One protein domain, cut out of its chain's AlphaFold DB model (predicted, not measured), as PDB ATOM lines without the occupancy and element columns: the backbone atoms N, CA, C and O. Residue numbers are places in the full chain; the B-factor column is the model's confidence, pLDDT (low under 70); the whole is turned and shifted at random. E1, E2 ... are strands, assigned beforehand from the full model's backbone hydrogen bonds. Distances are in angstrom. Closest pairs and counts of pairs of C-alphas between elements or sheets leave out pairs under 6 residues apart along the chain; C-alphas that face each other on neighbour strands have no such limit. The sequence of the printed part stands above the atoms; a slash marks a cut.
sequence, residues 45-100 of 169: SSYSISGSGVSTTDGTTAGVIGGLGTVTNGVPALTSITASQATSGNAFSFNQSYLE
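AT A GLANCE: This is residues 45 to 100 of the 169 residues of an uncharacterized protein of Alphaproteobacteria bacterium (UniProt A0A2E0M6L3). Two separate two-stranded ribbons make a flat, loosely built shape: a long, nearly straight ribbon in which the first strand, E1, pairs with the last, E4, and a shorter, twisted hairpin of E2 and E3 that lies beside one end of it, only just apart. Two long stretches, residues 53 to 67 and 79 to 92, run between the ribbons; a short pairing of residues 54 to 55 with 84 to 85 ties these stretches together, and residues 57 to 64 make a wide loop on the side of the hairpin away from E1 and E4. The printed part has 56 residues with no named helix and four named strands, in the order E1, E2, E3, E4; each sheet, E1 - E4 and E2 - E3, is antiparallel. The class is all strand, though under half of the residues, 23 of 56, are in named elements. The whole is only just compact, close to loose, with a radius of gyration of the C-alphas of 12.2 A and spans of 41 by 22 by 11 A.

HOW THE PARTS SIT: E1, residues 46 to 52, is the antiparallel neighbour of E4, residues 93 to 99, with 179 degrees between their directions. Gly 51 and Phe 94 face each other with their C-alphas 4.2 A apart. N 52 and O 93 are within hydrogen-bond range at 2.8 A, and so are N 99 and O 46 at 2.8 A. E2, residues 68 to 72, and E3, residues 75 to 78, form a hairpin, antiparallel at 136 degrees. The C-alphas of Val 71 and Pro 76, which face each other, are 4.1 A apart. N 69 and O 77 are within hydrogen-bond range at 2.8 A, as are N 75 and O 72 at 2.9 A. E1 and E2 are only just apart, closest at 8.3 A, and E3 and E4 likewise at 8.3 A. E1 and E3 are apart, as are E2 and E4.

IN THESE COORDINATES: E1 begins at C-alpha 46, (107.196, 144.304, 139.213), and is 20.8 A long. E2 measures 11.2 A and E3 9.4 A. E4 is 20.6 A long and ends at C-alpha 99, (109.829, 145.179, 135.020), which faces C-alpha 46 at 5.0 A.

THE WHOLE: The C-alphas of Asn 73 and Gly 89, the two farthest apart, are 40.7 A from each other. The printed part has no cut. The links E1 to E2, 15 residues, and E3 to E4, 14 residues, are long; the link E2 to E3 is tight. The mean pLDDT of the printed part is 74.8, and residues 56 to 68 and 79 to 82 are under 70.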
ATOM      1  N   SER A  45     110.358 147.397 141.093       85.94
ATOM      2  CA  SER A  45     110.321 146.165 140.306       85.94
ATOM      3  C   SER A  45     108.927 145.572 140.374       85.94
ATOM      4  O   SER A  45     108.336 145.490 141.452       85.94
ATOM      5  N   SER A  46     108.420 145.101 139.241       86.81
ATOM      6  CA  SER A  46     107.196 144.304 139.213       86.81
ATOM      7  C   SER A  46     107.474 142.973 138.542       86.81
ATOM      8  O   SER A  46     108.217 142.895 137.567       86.81
ATOM      9  N   TYR A  47     106.905 141.909 139.092       83.56
ATOM     10  CA  TYR A  47     107.097 140.557 138.598       83.56
ATOM     11  C   TYR A  47     105.763 139.831 138.638       83.56
ATOM     12  O   TYR A  47     105.059 139.860 139.646       83.56
ATOM     13  N   SER A  48     105.408 139.202 137.524       83.62
ATOM     14  CA  SER A  48     104.170 138.446 137.391       83.62
ATOM     15  C   SER A  48     104.416 137.170 136.599       83.62
ATOM     16  O   SER A  48     105.150 137.157 135.609       83.62
ATOM     17  N   ILE A  49     103.774 136.097 137.054       78.25
ATOM     18  CA  ILE A  49     103.720 134.806 136.379       78.25
ATOM     19  C   ILE A  49     102.252 134.396 136.311       78.25
ATOM     20  O   ILE A  49     101.531 134.499 137.304       78.25
ATOM     21  N   SER A  50     101.820 133.880 135.167       83.12
ATOM     22  CA  SER A  50     100.575 133.130 135.038       83.12
ATOM     23  C   SER A  50     100.785 131.924 134.124       83.12
ATOM     24  O   SER A  50     101.664 131.918 133.262       83.12
ATOM     25  N   GLY A  51     100.008 130.863 134.328       80.62
ATOM     26  CA  GLY A  51     100.151 129.655 133.526       80.62
ATOM     27  C   GLY A  51      99.345 128.466 134.031       80.62
ATOM     28  O   GLY A  51      98.718 128.515 135.088       80.62
ATOM     29  N   SER A  52      99.376 127.392 133.250       86.38
ATOM     30  CA  SER A  52      98.779 126.094 133.547       86.38
ATOM     31  C   SER A  52      99.645 124.969 132.970       86.38
ATOM     32  O   SER A  52     100.343 125.152 131.970       86.38
ATOM     33  N   GLY A  53      99.624 123.798 133.614       81.56
ATOM     34  CA  GLY A  53     100.443 122.650 133.201       81.56
ATOM     35  C   GLY A  53     101.943 122.796 133.499       81.56
ATOM     36  O   GLY A  53     102.747 122.097 132.890       81.56
ATOM     37  N   VAL A  54     102.320 123.687 134.422       76.19
ATOM     38  CA  VAL A  54     103.704 124.044 134.782       76.19
ATOM     39  C   VAL A  54     103.820 124.276 136.305       76.19
ATOM     40  O   VAL A  54     102.852 124.717 136.922       76.19
ATOM     41  N   SER A  55     104.969 123.989 136.925       72.75
ATOM     42  CA  SER A  55     105.192 124.025 138.401       72.75
ATOM     43  C   SER A  55     106.266 125.062 138.759       72.75
ATOM     44  O   SER A  55     107.227 124.964 138.022       72.75
ATOM     45  N   THR A  56     106.182 125.949 139.807       61.50
ATOM     46  CA  THR A  56     106.990 127.202 140.176       61.50
ATOM     47  C   THR A  56     108.022 127.200 141.387       61.50
ATOM     48  O   THR A  56     107.613 126.778 142.466       61.50
ATOM     49  N   THR A  57     109.308 127.671 141.270       61.31
ATOM     50  CA  THR A  57     110.547 127.498 142.149       61.31
ATOM     51  C   THR A  57     111.353 128.790 142.474       61.31
ATOM     52  O   THR A  57     110.969 129.878 142.071       61.31
ATOM     53  N   ASP A  58     112.527 128.640 143.121       59.53
ATOM     54  CA  ASP A  58     113.570 129.629 143.448       59.53
ATOM     55  C   ASP A  58     115.033 129.275 143.035       59.53
ATOM     56  O   ASP A  58     115.935 130.090 143.223       59.53
ATOM     57  N   GLY A  59     115.301 128.084 142.481       57.41
ATOM     58  CA  GLY A  59     116.659 127.627 142.115       57.41
ATOM     59  C   GLY A  59     117.399 126.803 143.182       57.41
ATOM     60  O   GLY A  59     118.501 126.324 142.923       57.41
ATOM     61  N   THR A  60     116.789 126.579 144.349       59.03
ATOM     62  CA  THR A  60     117.288 125.682 145.410       59.03
ATOM     63  C   THR A  60     116.476 124.391 145.535       59.03
ATOM     64  O   THR A  60     117.004 123.371 145.976       59.03
ATOM     65  N   THR A  61     115.211 124.405 145.095       57.69
ATOM     66  CA  THR A  61     114.294 123.255 145.163       57.69
ATOM     67  C   THR A  61     113.956 122.709 143.769       57.69
ATOM     68  O   THR A  61     113.621 123.458 142.847       57.69
ATOM     69  N   ALA A  62     114.024 121.385 143.602       48.59
ATOM     70  CA  ALA A  62     113.739 120.709 142.336       48.59
ATOM     71  C   ALA A  62     112.229 120.528 142.076       48.59
ATOM     72  O   ALA A  62     111.467 120.227 142.991       48.59
ATOM     73  N   GLY A  63     111.824 120.631 140.801       52.22
ATOM     74  CA  GLY A  63     110.468 120.305 140.325       52.22
ATOM     75  C   GLY A  63     109.562 121.495 139.984       52.22
ATOM     76  O   GLY A  63     108.345 121.329 139.999       52.22
ATOM     77  N   VAL A  64     110.126 122.689 139.740       56.94
ATOM     78  CA  VAL A  64     109.390 123.960 139.852       56.94
ATOM     79  C   VAL A  64     110.048 125.143 138.973       56.94
ATOM     80  O   VAL A  64     111.226 125.009 138.654       56.94
ATOM     81  N   ILE A  65     109.355 126.255 138.553       59.09
ATOM     82  CA  ILE A  65     109.669 127.461 137.672       59.09
ATOM     83  C   ILE A  65     109.956 128.778 138.446       59.09
ATOM     84  O   ILE A  65     109.065 129.292 139.115       59.09
ATOM     85  N   GLY A  66     111.086 129.443 138.212       62.03
ATOM     86  CA  GLY A  66     111.193 130.917 138.296       62.03
ATOM     87  C   GLY A  66     110.897 131.641 139.622       62.03
ATOM     88  O   GLY A  66     109.752 131.987 139.920       62.03
ATOM     89  N   GLY A  67     111.969 132.075 140.282       64.81
ATOM     90  CA  GLY A  67     111.947 133.048 141.372       64.81
ATOM     91  C   GLY A  67     112.833 134.254 141.055       64.81
ATOM     92  O   GLY A  67     113.699 134.199 140.174       64.81
ATOM     93  N   LEU A  68     112.626 135.349 141.787       68.38
ATOM     94  CA  LEU A  68     113.552 136.480 141.767       68.38
ATOM     95  C   LEU A  68     114.898 136.050 142.366       68.38
ATOM     96  O   LEU A  68     114.940 135.319 143.354       68.38
ATOM     97  N   GLY A  69     115.993 136.488 141.751       73.06
ATOM     98  CA  GLY A  69     117.350 136.188 142.196       73.06
ATOM     99  C   GLY A  69     117.806 137.030 143.380       73.06
ATOM    100  O   GLY A  69     117.046 137.797 143.977       73.06
ATOM    101  N   THR A  70     119.095 136.921 143.693       78.62
ATOM    102  CA  THR A  70     119.754 137.762 144.693       78.62
ATOM    103  C   THR A  70     119.533 139.244 144.398       78.62
ATOM    104  O   THR A  70     119.782 139.735 143.295       78.62
ATOM    105  N   VAL A  71     119.072 139.971 145.415       80.75
ATOM    106  CA  VAL A  71     118.880 141.420 145.341       80.75
ATOM    107  C   VAL A  71     120.241 142.104 145.398       80.75
ATOM    108  O   VAL A  71     120.963 141.982 146.386       80.75
ATOM    109  N   THR A  72     120.575 142.851 144.350       83.19
ATOM    110  CA  THR A  72     121.788 143.673 144.268       83.19
ATOM    111  C   THR A  72     121.361 145.125 144.117       83.19
ATOM    112  O   THR A  72     120.512 145.434 143.286       83.19
ATOM    113  N   ASN A  73     121.908 146.036 144.927       80.12
ATOM    114  CA  ASN A  73     121.562 147.466 144.874       80.12
ATOM    115  C   ASN A  73     120.037 147.731 144.948       80.12
ATOM    116  O   ASN A  73     119.491 148.583 144.247       80.12
ATOM    117  N   GLY A  74     119.325 146.951 145.769       76.50
ATOM    118  CA  GLY A  74     117.870 147.042 145.934       76.50
ATOM    119  C   GLY A  74     117.028 146.526 144.757       76.50
ATOM    120  O   GLY A  74     115.808 146.607 144.840       76.50
ATOM    121  N   VAL A  75     117.644 145.983 143.701       84.56
ATOM    122  CA  VAL A  75     116.951 145.401 142.539       84.56
ATOM    123  C   VAL A  75     117.136 143.884 142.549       84.56
ATOM    124  O   VAL A  75     118.271 143.413 142.673       84.56
ATOM    125  N   PRO A  76     116.062 143.087 142.438       80.12
ATOM    126  CA  PRO A  76     116.186 141.649 142.261       80.12
ATOM    127  C   PRO A  76     116.760 141.338 140.876       80.12
ATOM    128  O   PRO A  76     116.239 141.805 139.864       80.12
ATOM    129  N   ALA A  77     117.814 140.526 140.807       74.69
ATOM    130  CA  ALA A  77     118.263 140.004 139.521       74.69
ATOM    131  C   ALA A  77     117.212 139.040 138.940       74.69
ATOM    132  O   ALA A  77     116.626 138.238 139.672       74.69
ATOM    133  N   LEU A  78     117.014 139.043 137.619       70.31
ATOM    134  CA  LEU A  78     116.395 137.895 136.956       70.31
ATOM    135  C   LEU A  78     117.388 136.730 136.985       70.31
ATOM    136  O   LEU A  78     118.491 136.830 136.450       70.31
ATOM    137  N   THR A  79     116.992 135.609 137.588       63.25
ATOM    138  CA  THR A  79     117.678 134.333 137.344       63.25
ATOM    139  C   THR A  79     117.309 133.808 135.956       63.25
ATOM    140  O   THR A  79     116.353 134.268 135.334       63.25
ATOM    141  N   SER A  80     118.049 132.826 135.439       62.00
ATOM    142  CA  SER A  80     117.662 132.106 134.222       62.00
ATOM    143  C   SER A  80     116.409 131.264 134.485       62.00
ATOM    144  O   SER A  80     116.494 130.129 134.967       62.00
ATOM    145  N   ILE A  81     115.233 131.822 134.194       64.06
ATOM    146  CA  ILE A  81     113.960 131.199 134.557       64.06
ATOM    147  C   ILE A  81     113.691 129.975 133.683       64.06
ATOM    148  O   ILE A  81     113.333 130.068 132.512       64.06
ATOM    149  N   THR A  82     113.859 128.805 134.295       67.00
ATOM    150  CA  THR A  82     113.612 127.509 133.666       67.00
ATOM    151  C   THR A  82     112.215 127.035 134.042       67.00
ATOM    152  O   THR A  82     111.977 126.656 135.185       67.00
ATOM    153  N   ALA A  83     111.282 127.081 133.092       71.00
ATOM    154  CA  ALA A  83     109.947 126.506 133.242       71.00
ATOM    155  C   ALA A  83     109.949 125.034 132.819       71.00
ATOM    156  O   ALA A  83     110.432 124.708 131.735       71.00
ATOM    157  N   SER A  84     109.371 124.153 133.635       75.56
ATOM    158  CA  SER A  84     109.110 122.759 133.265       75.56
ATOM    159  C   SER A  84     107.609 122.498 133.137       75.56
ATOM    160  O   SER A  84     106.803 122.978 133.937       75.56
ATOM    161  N   GLN A  85     107.231 121.717 132.121       76.75
ATOM    162  CA  GLN A  85     105.887 121.145 132.038       76.75
ATOM    163  C   GLN A  85     105.715 120.110 133.153       76.75
ATOM    164  O   GLN A  85     106.592 119.272 133.360       76.75
ATOM    165  N   ALA A  86     104.569 120.137 133.831       79.31
ATOM    166  CA  ALA A  86     104.234 119.180 134.886       79.31
ATOM    167  C   ALA A  86     104.072 117.744 134.347       79.31
ATOM    168  O   ALA A  86     104.384 116.783 135.046       79.31
ATOM    169  N   THR A  87     103.643 117.605 133.087       83.75
ATOM    170  CA  THR A  87     103.555 116.329 132.366       83.75
ATOM    171  C   THR A  87     104.002 116.543 130.925       83.75
ATOM    172  O   THR A  87     103.428 117.371 130.220       83.75
ATOM    173  N   SER A  88     105.020 115.803 130.480       80.75
ATOM    174  CA  SER A  88     105.567 115.939 129.123       80.75
ATOM    175  C   SER A  88     104.526 115.596 128.055       80.75
ATOM    176  O   SER A  88     103.903 114.536 128.117       80.75
ATOM    177  N   GLY A  89     104.353 116.483 127.072       79.81
ATOM    178  CA  GLY A  89     103.425 116.296 125.951       79.81
ATOM    179  C   GLY A  89     101.987 116.748 126.220       79.81
ATOM    180  O   GLY A  89     101.171 116.723 125.299       79.81
ATOM    181  N   ASN A  90     101.668 117.202 127.436       86.12
ATOM    182  CA  ASN A  90     100.378 117.830 127.719       86.12
ATOM    183  C   ASN A  90     100.342 119.283 127.217       86.12
ATOM    184  O   ASN A  90     101.368 119.943 127.055       86.12
ATOM    185  N   ALA A  91      99.132 119.811 127.016       86.62
ATOM    186  CA  ALA A  91      98.949 121.236 126.772       86.62
ATOM    187  C   ALA A  91      99.424 122.050 127.988       86.62
ATOM    188  O   ALA A  91      99.040 121.763 129.125       86.62
ATOM    189  N   PHE A  92     100.228 123.081 127.736       85.25
ATOM    190  CA  PHE A  92     100.714 124.012 128.749       85.25
ATOM    191  C   PHE A  92     100.536 125.453 128.272       85.25
ATOM    192  O   PHE A  92     100.502 125.731 127.073       85.25
ATOM    193  N   SER A  93     100.443 126.375 129.224       84.94
ATOM    194  CA  SER A  93     100.528 127.812 128.976       84.94
ATOM    195  C   SER A  93     101.400 128.422 130.059       84.94
ATOM    196  O   SER A  93     101.239 128.104 131.235       84.94
ATOM    197  N   PHE A  94     102.340 129.278 129.678       84.25
ATOM    198  CA  PHE A  94     103.206 129.988 130.608       84.25
ATOM    199  C   PHE A  94     103.454 131.386 130.066       84.25
ATOM    200  O   PHE A  94     103.905 131.544 128.933       84.25
ATOM    201  N   ASN A  95     103.159 132.389 130.883       85.69
ATOM    202  CA  ASN A  95     103.388 133.781 130.563       85.69
ATOM    203  C   ASN A  95     104.046 134.466 131.760       85.69
ATOM    204  O   ASN A  95     103.633 134.296 132.909       85.69
ATOM    205  N   GLN A  96     105.072 135.258 131.481       81.88
ATOM    206  CA  GLN A  96     105.853 135.956 132.488       81.88
ATOM    207  C   GLN A  96     106.099 137.388 132.035       81.88
ATOM    208  O   GLN A  96     106.360 137.639 130.861       81.88
ATOM    209  N   SER A  97     106.037 138.318 132.983       86.12
ATOM    210  CA  SER A  97     106.464 139.696 132.777       86.12
ATOM    211  C   SER A  97     107.285 140.159 133.974       86.12
ATOM    212  O   SER A  97     106.879 139.962 135.125       86.12
ATOM    213  N   TYR A  98     108.431 140.769 133.686       85.25
ATOM    214  CA  TYR A  98     109.283 141.438 134.658       85.25
ATOM    215  C   TYR A  98     109.538 142.873 134.206       85.25
ATOM    216  O   TYR A  98     109.927 143.108 133.062       85.25
ATOM    217  N   LEU A  99     109.344 143.813 135.124       87.19
ATOM    218  CA  LEU A  99     109.829 145.179 135.020       87.19
ATOM    219  C   LEU A  99     110.988 145.325 136.006       87.19
ATOM    220  O   LEU A  99     110.791 145.187 137.217       87.19
ATOM    221  N   GLU A 100     112.178 145.606 135.489       84.56
ATOM    222  CA  GLU A 100     113.339 145.931 136.314       84.56
ATOM    223  C   GLU A 100     113.156 147.305 136.980       84.56
ATOM    224  O   GLU A 100     112.504 148.192 136.431       84.56
TER     225      GLU A 100